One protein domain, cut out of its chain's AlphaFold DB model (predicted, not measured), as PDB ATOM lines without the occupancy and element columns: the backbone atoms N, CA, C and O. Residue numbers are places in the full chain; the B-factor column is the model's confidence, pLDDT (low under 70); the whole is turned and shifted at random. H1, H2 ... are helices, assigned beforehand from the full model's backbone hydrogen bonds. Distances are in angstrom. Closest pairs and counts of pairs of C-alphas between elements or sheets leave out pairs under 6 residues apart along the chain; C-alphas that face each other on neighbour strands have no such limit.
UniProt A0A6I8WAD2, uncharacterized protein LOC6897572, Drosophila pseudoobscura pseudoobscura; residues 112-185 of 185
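Overview. This is residues 112 to 185 of the 185 residues of the protein "uncharacterized protein LOC6897572" of Drosophila pseudoobscura pseudoobscura (UniProt A0A6I8WAD2). The printed part runs out through H1, H2 and H3, turns, and folds back through H4 and H5 as a loose U; residues 170 to 185 form a tail with no named element. It has 74 residues with five named helices, H1 to H5, and no named strand: all helix. It is loose, with a radius of gyration of the C-alphas of 14.9 A and spans of 41 by 29 by 20 A.

Arrangement. H1, residues 117 to 121, and H5, residues 156 to 169, are close but not clearly touching; their closest C-alphas, Met 120 and Leu 157, are 6.8 A apart. H2, residues 123 to 127, is likewise close to H5 but not clearly touching, Ala 126 to Leu 157 being the closest C-alphas at 7.3 A. H3, residues 129 to 138, and H4, residues 143 to 152, touch as a helical hairpin, opposite ways at a shallow tilt of 17 degrees; the closest C-alphas, Gly 137 and Asn 143, are 5.0 A apart. O i to N i+4 pairs are all within hydrogen-bond range in H1, H2 and H3, 8 of 10 in H5, and 2 of 6 in H4, beside 4 of 7 O i to N i+3 pairs.

Along the chain. H1 begins at C-alpha 117 (94.004, 96.434, 134.296); H3 is 14.6 A long, H4 15.7 A, and H5 18.2 A, ending at C-alpha 169 (108.254, 89.775, 134.465).

Size, cuts and confidence. The farthest C-alphas, Lys 138 and Pro 173, are 42.8 A apart. The printed part has no cut, and its four links between helices are tight. pLDDT is under 70 at residues 112 to 119 and 181 to 185.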
ATOM      1  N   GLY A 112     101.668  96.646 141.735       67.56
ATOM      2  CA  GLY A 112     101.858  98.015 141.267       67.56
ATOM      3  C   GLY A 112     100.592  98.587 140.619       67.56
ATOM      4  O   GLY A 112      99.722  97.860 140.137       67.56
ATOM      5  N   LEU A 113     100.513  99.920 140.551       67.94
ATOM      6  CA  LEU A 113      99.372 100.631 139.960       67.94
ATOM      7  C   LEU A 113      99.129 100.242 138.489       67.94
ATOM      8  O   LEU A 113      97.989 100.228 138.038       67.94
ATOM      9  N   PHE A 114     100.192  99.911 137.751       67.12
ATOM     10  CA  PHE A 114     100.131  99.538 136.334       67.12
ATOM     11  C   PHE A 114      99.851  98.048 136.091       67.12
ATOM     12  O   PHE A 114      99.463  97.682 134.982       67.12
ATOM     13  N   GLY A 115      99.959  97.206 137.123       64.56
ATOM     14  CA  GLY A 115      99.485  95.820 137.097       64.56
ATOM     15  C   GLY A 115      97.957  95.708 137.188       64.56
ATOM     16  O   GLY A 115      97.385  94.684 136.814       64.56
ATOM     17  N   LEU A 116      97.273  96.768 137.635       68.69
ATOM     18  CA  LEU A 116      95.814  96.843 137.678       68.69
ATOM     19  C   LEU A 116      95.257  97.180 136.287       68.69
ATOM     20  O   LEU A 116      95.323  98.327 135.849       68.69
ATOM     21  N   CYS A 117      94.637  96.208 135.607       61.72
ATOM     22  CA  CYS A 117      94.004  96.434 134.296       61.72
ATOM     23  C   CYS A 117      93.016  97.615 134.305       61.72
ATOM     24  O   CYS A 117      93.003  98.407 133.364       61.72
ATOM     25  N   ALA A 118      92.282  97.805 135.408       65.12
ATOM     26  CA  ALA A 118      91.356  98.923 135.585       65.12
ATOM     27  C   ALA A 118      92.025 100.309 135.464       65.12
ATOM     28  O   ALA A 118      91.394 101.250 134.998       65.12
ATOM     29  N   MET A 119      93.307 100.444 135.826       69.62
ATOM     30  CA  MET A 119      94.053 101.705 135.688       69.62
ATOM     31  C   MET A 119      94.494 101.976 134.250       69.62
ATOM     32  O   MET A 119      94.605 103.130 133.847       69.62
ATOM     33  N   MET A 120      94.768 100.929 133.468       70.25
ATOM     34  CA  MET A 120      95.164 101.080 132.064       70.25
ATOM     35  C   MET A 120      93.979 101.423 131.160       70.25
ATOM     36  O   MET A 120      94.154 102.093 130.144       70.25
ATOM     37  N   GLU A 121      92.790 100.957 131.531       74.06
ATOM     38  CA  GLU A 121      91.535 101.216 130.822       74.06
ATOM     39  C   GLU A 121      90.845 102.503 131.295       74.06
ATOM     40  O   GLU A 121      89.917 102.983 130.640       74.06
ATOM     41  N   ASP A 122      91.322 103.093 132.397       77.69
ATOM     42  CA  ASP A 122      90.791 104.338 132.933       77.69
ATOM     43  C   ASP A 122      90.871 105.470 131.884       77.69
ATOM     44  O   ASP A 122      91.943 105.739 131.318       77.69
ATOM     45  N   PRO A 123      89.760 106.185 131.622       77.38
ATOM     46  CA  PRO A 123      89.721 107.236 130.614       77.38
ATOM     47  C   PRO A 123      90.744 108.353 130.833       77.38
ATOM     48  O   PRO A 123      91.207 108.934 129.850       77.38
ATOM     49  N   ILE A 124      91.130 108.671 132.072       73.88
ATOM     50  CA  ILE A 124      92.141 109.699 132.365       73.88
ATOM     51  C   ILE A 124      93.504 109.233 131.848       73.88
ATOM     52  O   ILE A 124      94.209 110.005 131.192       73.88
ATOM     53  N   MET A 125      93.855 107.965 132.075       75.25
ATOM     54  CA  MET A 125      95.116 107.389 131.602       75.25
ATOM     55  C   MET A 125      95.122 107.159 130.088       75.25
ATOM     56  O   MET A 125      96.110 107.487 129.425       75.25
ATOM     57  N   ALA A 126      94.024 106.658 129.521       78.75
ATOM     58  CA  ALA A 126      93.918 106.309 128.102       78.75
ATOM     59  C   ALA A 126      93.741 107.510 127.162       78.75
ATOM     60  O   ALA A 126      94.154 107.452 126.000       78.75
ATOM     61  N   SER A 127      93.161 108.616 127.635       83.06
ATOM     62  CA  SER A 127      92.890 109.780 126.780       83.06
ATOM     63  C   SER A 127      93.958 110.876 126.843       83.06
ATOM     64  O   SER A 127      94.006 111.712 125.940       83.06
ATOM     65  N   GLY A 128      94.855 110.868 127.837       84.25
ATOM     66  CA  GLY A 128      95.772 111.984 128.117       84.25
ATOM     67  C   GLY A 128      96.791 112.313 127.015       84.25
ATOM     68  O   GLY A 128      97.194 113.470 126.867       84.25
ATOM     69  N   MET A 129      97.183 111.339 126.188       90.25
ATOM     70  CA  MET A 129      98.201 111.546 125.146       90.25
ATOM     71  C   MET A 129      97.733 112.488 124.024       90.25
ATOM     72  O   MET A 129      98.526 113.265 123.493       90.25
ATOM     73  N   ALA A 130      96.454 112.441 123.642       89.94
ATOM     74  CA  ALA A 130      95.946 113.273 122.550       89.94
ATOM     75  C   ALA A 130      95.943 114.780 122.900       89.94
ATOM     76  O   ALA A 130      96.533 115.544 122.131       89.94
ATOM     77  N   PRO A 131      95.396 115.216 124.054       91.56
ATOM     78  CA  PRO A 131      95.514 116.599 124.518       91.56
ATOM     79  C   PRO A 131      96.963 117.054 124.709       91.56
ATOM     80  O   PRO A 131      97.295 118.201 124.416       91.56
ATOM     81  N   PHE A 132      97.852 116.163 125.164       92.12
ATOM     82  CA  PHE A 132      99.267 116.492 125.318       92.12
ATOM     83  C   PHE A 132      99.938 116.810 123.972       92.12
ATOM     84  O   PHE A 132     100.611 117.828 123.838       92.12
ATOM     85  N   ILE A 133      99.697 115.997 122.940       94.12
ATOM     86  CA  ILE A 133     100.185 116.259 121.573       94.12
ATOM     87  C   ILE A 133      99.611 117.570 121.015       94.12
ATOM     88  O   ILE A 133     100.319 118.313 120.331       94.12
ATOM     89  N   GLU A 134      98.345 117.876 121.310       94.00
ATOM     90  CA  GLU A 134      97.726 119.151 120.935       94.00
ATOM     91  C   GLU A 134      98.433 120.336 121.609       94.00
ATOM     92  O   GLU A 134      98.776 121.312 120.939       94.00
ATOM     93  N   LEU A 135      98.720 120.233 122.912       94.00
ATOM     94  CA  LEU A 135      99.463 121.239 123.672       94.00
ATOM     95  C   LEU A 135     100.856 121.489 123.075       94.00
ATOM     96  O   LEU A 135     101.238 122.646 122.901       94.00
ATOM     97  N   LEU A 136     101.588 120.430 122.706       95.25
ATOM     98  CA  LEU A 136     102.906 120.553 122.067       95.25
ATOM     99  C   LEU A 136     102.846 121.341 120.750       95.25
ATOM    100  O   LEU A 136     103.808 122.015 120.401       95.25
ATOM    101  N   GLY A 137     101.724 121.275 120.027       92.75
ATOM    102  CA  GLY A 137     101.511 122.045 118.801       92.75
ATOM    103  C   GLY A 137     101.173 123.522 119.033       92.75
ATOM    104  O   GLY A 137     101.394 124.333 118.138       92.75
ATOM    105  N   LYS A 138     100.650 123.883 120.212       94.56
ATOM    106  CA  LYS A 138     100.267 125.265 120.558       94.56
ATOM    107  C   LYS A 138     101.451 126.124 121.005       94.56
ATOM    108  O   LYS A 138     101.374 127.344 120.903       94.56
ATOM    109  N   VAL A 139     102.525 125.503 121.493       93.56
ATOM    110  CA  VAL A 139     103.735 126.189 121.971       93.56
ATOM    111  C   VAL A 139     104.854 125.997 120.938       93.56
ATOM    112  O   VAL A 139     105.346 124.873 120.795       93.56
ATOM    113  N   PRO A 140     105.269 127.044 120.192       93.44
ATOM    114  CA  PRO A 140     106.234 126.918 119.096       93.44
ATOM    115  C   PRO A 140     107.539 126.208 119.483       93.44
ATOM    116  O   PRO A 140     108.046 125.380 118.725       93.44
ATOM    117  N   GLU A 141     108.048 126.462 120.688       95.44
ATOM    118  CA  GLU A 141     109.270 125.866 121.236       95.44
ATOM    119  C   GLU A 141     109.158 124.347 121.424       95.44
ATOM    120  O   GLU A 141     110.168 123.633 121.384       95.44
ATOM    121  N   PHE A 142     107.938 123.843 121.629       95.06
ATOM    122  CA  PHE A 142     107.655 122.436 121.902       95.06
ATOM    123  C   PHE A 142     107.255 121.641 120.662       95.06
ATOM    124  O   PHE A 142     107.327 120.412 120.687       95.06
ATOM    125  N   ASN A 143     106.919 122.308 119.556       94.19
ATOM    126  CA  ASN A 143     106.452 121.653 118.334       94.19
ATOM    127  C   ASN A 143     107.467 120.629 117.788       94.19
ATOM    128  O   ASN A 143     107.096 119.571 117.284       94.19
ATOM    129  N   LYS A 144     108.769 120.874 117.997       95.81
ATOM    130  CA  LYS A 144     109.849 119.929 117.661       95.81
ATOM    131  C   LYS A 144     109.722 118.559 118.344       95.81
ATOM    132  O   LYS A 144     110.268 117.585 117.837       95.81
ATOM    133  N   TYR A 145     109.016 118.464 119.473       95.94
ATOM    134  CA  TYR A 145     108.818 117.211 120.206       95.94
ATOM    135  C   TYR A 145     107.595 116.418 119.734       95.94
ATOM    136  O   TYR A 145     107.514 115.212 119.968       95.94
ATOM    137  N   LYS A 146     106.655 117.067 119.044       94.94
ATOM    138  CA  LYS A 146     105.380 116.478 118.627       94.94
ATOM    139  C   LYS A 146     105.528 115.151 117.853       94.94
ATOM    140  O   LYS A 146     104.863 114.190 118.249       94.94
ATOM    141  N   PRO A 147     106.438 115.016 116.861       95.81
ATOM    142  CA  PRO A 147     106.573 113.770 116.098       95.81
ATOM    143  C   PRO A 147     106.968 112.558 116.955       95.81
ATOM    144  O   PRO A 147     106.587 111.426 116.657       95.81
ATOM    145  N   TYR A 148     107.719 112.775 118.042       95.00
ATOM    146  CA  TYR A 148     108.137 111.692 118.936       95.00
ATOM    147  C   TYR A 148     106.953 111.109 119.713       95.00
ATOM    148  O   TYR A 148     106.875 109.892 119.881       95.00
ATOM    149  N   PHE A 149     106.019 111.958 120.152       93.69
ATOM    150  CA  PHE A 149     104.834 111.530 120.897       93.69
ATOM    151  C   PHE A 149     103.751 110.946 119.984       93.69
ATOM    152  O   PHE A 149     103.120 109.954 120.343       93.69
ATOM    153  N   GLU A 150     103.592 111.472 118.767       94.31
ATOM    154  CA  GLU A 150     102.709 110.873 117.754       94.31
ATOM    155  C   GLU A 150     103.113 109.430 117.432       94.31
ATOM    156  O   GLU A 150     102.257 108.546 117.388       94.31
ATOM    157  N   LYS A 151     104.421 109.166 117.307       95.19
ATOM    158  CA  LYS A 151     104.960 107.827 117.025       95.19
ATOM    159  C   LYS A 151     104.588 106.782 118.084       95.19
ATOM    160  O   LYS A 151     104.471 105.606 117.752       95.19
ATOM    161  N   ILE A 152     104.431 107.185 119.346       92.50
ATOM    162  CA  ILE A 152     104.174 106.264 120.469       92.50
ATOM    163  C   ILE A 152     102.711 106.270 120.920       92.50
ATOM    164  O   ILE A 152     102.324 105.454 121.752       92.50
ATOM    165  N   LYS A 153     101.872 107.157 120.374       89.38
ATOM    166  CA  LYS A 153     100.480 107.346 120.806       89.38
ATOM    167  C   LYS A 153      99.658 106.052 120.812       89.38
ATOM    168  O   LYS A 153      98.819 105.883 121.683       89.38
ATOM    169  N   GLY A 154      99.897 105.148 119.862       88.06
ATOM    170  CA  GLY A 154      99.149 103.891 119.761       88.06
ATOM    171  C   GLY A 154      99.561 102.809 120.764       88.06
ATOM    172  O   GLY A 154      98.818 101.853 120.941       88.06
ATOM    173  N   ASN A 155     100.731 102.926 121.402       89.38
ATOM    174  CA  ASN A 155     101.265 101.871 122.270       89.38
ATOM    175  C   ASN A 155     101.884 102.368 123.582       89.38
ATOM    176  O   ASN A 155     102.444 101.561 124.318       89.38
ATOM    177  N   TYR A 156     101.812 103.666 123.895       87.81
ATOM    178  CA  TYR A 156     102.491 104.221 125.068       87.81
ATOM    179  C   TYR A 156     102.032 103.576 126.377       87.81
ATOM    180  O   TYR A 156     102.884 103.304 127.210       87.81
ATOM    181  N   LEU A 157     100.736 103.289 126.551       86.19
ATOM    182  CA  LEU A 157     100.234 102.643 127.769       86.19
ATOM    183  C   LEU A 157     100.817 101.247 127.950       86.19
ATOM    184  O   LEU A 157     101.293 100.929 129.034       86.19
ATOM    185  N   GLN A 158     100.842 100.450 126.878       86.25
ATOM    186  CA  GLN A 158     101.471  99.135 126.916       86.25
ATOM    187  C   GLN A 158     102.958  99.264 127.246       86.25
ATOM    188  O   GLN A 158     103.442  98.607 128.152       86.25
ATOM    189  N   ARG A 159     103.669 100.192 126.597       87.94
ATOM    190  CA  ARG A 159     105.090 100.431 126.883       87.94
ATOM    191  C   ARG A 159     105.339 100.878 128.323       87.94
ATOM    192  O   ARG A 159     106.355 100.503 128.891       87.94
ATOM    193  N   VAL A 160     104.459 101.699 128.899       85.25
ATOM    194  CA  VAL A 160     104.545 102.104 130.308       85.25
ATOM    195  C   VAL A 160     104.349 100.890 131.207       85.25
ATOM    196  O   VAL A 160     105.160 100.707 132.107       85.25
ATOM    197  N   ARG A 161     103.350 100.041 130.939       84.19
ATOM    198  CA  ARG A 161     103.152  98.782 131.669       84.19
ATOM    199  C   ARG A 161     104.395  97.898 131.592       84.19
ATOM    200  O   ARG A 161     104.915  97.528 132.632       84.19
ATOM    201  N   ASP A 162     104.909  97.645 130.389       86.06
ATOM    202  CA  ASP A 162     106.081  96.788 130.177       86.06
ATOM    203  C   ASP A 162     107.309  97.302 130.945       86.06
ATOM    204  O   ASP A 162     108.074  96.520 131.493       86.06
ATOM    205  N   ILE A 163     107.507  98.627 131.003       85.12
ATOM    206  CA  ILE A 163     108.605  99.244 131.764       85.12
ATOM    207  C   ILE A 163     108.363  99.127 133.271       85.12
ATOM    208  O   ILE A 163     109.292  98.836 134.017       85.12
ATOM    209  N   MET A 164     107.137  99.387 133.723       80.69
ATOM    210  CA  MET A 164     106.797  99.405 135.147       80.69
ATOM    211  C   MET A 164     106.712  98.000 135.749       80.69
ATOM    212  O   MET A 164     106.960  97.862 136.940       80.69
ATOM    213  N   GLU A 165     106.411  96.970 134.959       82.19
ATOM    214  CA  GLU A 165     106.360  95.568 135.399       82.19
ATOM    215  C   GLU A 165     107.638  94.779 135.041       82.19
ATOM    216  O   GLU A 165     107.768  93.622 135.436       82.19
ATOM    217  N   GLU A 166     108.621  95.387 134.353       85.69
ATOM    218  CA  GLU A 166     109.855  94.711 133.905       85.69
ATOM    219  C   GLU A 166     110.572  93.979 135.036       85.69
ATOM    220  O   GLU A 166     110.946  92.825 134.867       85.69
ATOM    221  N   HIS A 167     110.708  94.609 136.202       78.06
ATOM    222  CA  HIS A 167     111.351  93.989 137.360       78.06
ATOM    223  C   HIS A 167     110.726  92.636 137.747       78.06
ATOM    224  O   HIS A 167     111.423  91.739 138.214       78.06
ATOM    225  N   ARG A 168     109.414  92.480 137.552       76.44
ATOM    226  CA  ARG A 168     108.670  91.279 137.942       76.44
ATOM    227  C   ARG A 168     108.643  90.239 136.839       76.44
ATOM    228  O   ARG A 168     108.810  89.053 137.107       76.44
ATOM    229  N   GLU A 169     108.415  90.677 135.607       80.81
ATOM    230  CA  GLU A 169     108.254  89.775 134.465       80.81
ATOM    231  C   GLU A 169     109.596  89.375 133.837       80.81
ATOM    232  O   GLU A 169     109.731  88.267 133.318       80.81
ATOM    233  N   ASN A 170     110.593  90.261 133.869       84.44
ATOM    234  CA  ASN A 170     111.886  90.070 133.217       84.44
ATOM    235  C   ASN A 170     113.029  90.853 133.907       84.44
ATOM    236  O   ASN A 170     113.632  91.727 133.271       84.44
ATOM    237  N   PRO A 171     113.348  90.542 135.180       81.12
ATOM    238  CA  PRO A 171     114.372  91.253 135.933       81.12
ATOM    239  C   PRO A 171     115.741  91.175 135.254       81.12
ATOM    240  O   PRO A 171     116.258  90.106 134.919       81.12
ATOM    241  N   ARG A 172     116.367  92.335 135.107       84.50
ATOM    242  CA  ARG A 172     117.724  92.519 134.610       84.50
ATOM    243  C   ARG A 172     118.757  92.339 135.727       84.50
ATOM    244  O   ARG A 172     118.641  92.977 136.773       84.50
ATOM    245  N   PRO A 173     119.826  91.555 135.495       79.94
ATOM    246  CA  PRO A 173     120.901  91.366 136.474       79.94
ATOM    247  C   PRO A 173     121.649  92.651 136.863       79.94
ATOM    248  O   PRO A 173     122.236  92.714 137.938       79.94
ATOM    249  N   ASP A 174     121.657  93.657 135.987       83.00
ATOM    250  CA  ASP A 174     122.280  94.972 136.179       83.00
ATOM    251  C   ASP A 174     121.259  96.080 136.509       83.00
ATOM    252  O   ASP A 174     121.597  97.266 136.518       83.00
ATOM    253  N   GLY A 175     120.004  95.701 136.774       79.19
ATOM    254  CA  GLY A 175     118.935  96.620 137.139       79.19
ATOM    255  C   GLY A 175     119.113  97.197 138.544       79.19
ATOM    256  O   GLY A 175     119.461  96.498 139.494       79.19
ATOM    257  N   TYR A 176     118.833  98.492 138.690       80.81
ATOM    258  CA  TYR A 176     118.775  99.154 139.992       80.81
ATOM    259  C   TYR A 176     117.327  99.269 140.456       80.81
ATOM    260  O   TYR A 176     116.624 100.219 140.107       80.81
ATOM    261  N   TYR A 177     116.891  98.294 141.250       82.94
ATOM    262  CA  TYR A 177     115.521  98.228 141.746       82.94
ATOM    263  C   TYR A 177     115.393  98.918 143.100       82.94
ATOM    264  O   TYR A 177     116.084  98.593 144.066       82.94
ATOM    265  N   VAL A 178     114.496  99.899 143.159       85.38
ATOM    266  CA  VAL A 178     114.193 100.694 144.355       85.38
ATOM    267  C   VAL A 178     112.687 100.763 144.555       85.38
ATOM    268  O   VAL A 178     111.928 100.618 143.595       85.38
ATOM    269  N   LEU A 179     112.242 100.962 145.793       83.25
ATOM    270  CA  LEU A 179     110.827 101.202 146.069       83.25
ATOM    271  C   LEU A 179     110.434 102.554 145.461       83.25
ATOM    272  O   LEU A 179     111.083 103.558 145.756       83.25
ATOM    273  N   SER A 180     109.379 102.601 144.642       73.88
ATOM    274  CA  SER A 180     108.893 103.851 144.044       73.88
ATOM    275  C   SER A 180     107.379 104.007 144.206       73.88
ATOM    276  O   SER A 180     106.659 103.031 144.367       73.88
ATOM    277  N   HIS A 181     106.874 105.241 144.114       61.38
ATOM    278  CA  HIS A 181     105.444 105.549 144.291       61.38
ATOM    279  C   HIS A 181     104.521 104.775 143.319       61.38
ATOM    280  O   HIS A 181     103.347 104.566 143.611       61.38
ATOM    281  N   PHE A 182     105.033 104.346 142.164       48.25
ATOM    282  CA  PHE A 182     104.276 103.579 141.165       48.25
ATOM    283  C   PHE A 182     104.750 102.129 141.031       48.25
ATOM    284  O   PHE A 182     104.213 101.387 140.212       48.25
ATOM    285  N   HIS A 183     105.751 101.745 141.821       49.06
ATOM    286  CA  HIS A 183     106.403 100.447 141.772       49.06
ATOM    287  C   HIS A 183     106.501  99.919 143.199       49.06
ATOM    288  O   HIS A 183     107.448 100.212 143.934       49.06
ATOM    289  N   GLU A 184     105.469  99.184 143.591       51.62
ATOM    290  CA  GLU A 184     105.583  98.219 144.675       51.62
ATOM    291  C   GLU A 184     106.389  97.035 144.116       51.62
ATOM    292  O   GLU A 184     106.221  96.706 142.942       51.62
ATOM    293  N   GLN A 185     107.333  96.475 144.872       45.88
ATOM    294  CA  GLN A 185     108.247  95.450 144.351       45.88
ATOM    295  C   GLN A 185     107.645  94.057 144.472       45.88
ATOM    296  O   GLN A 185     107.402  93.628 145.618       45.88
TER     297      GLN A 185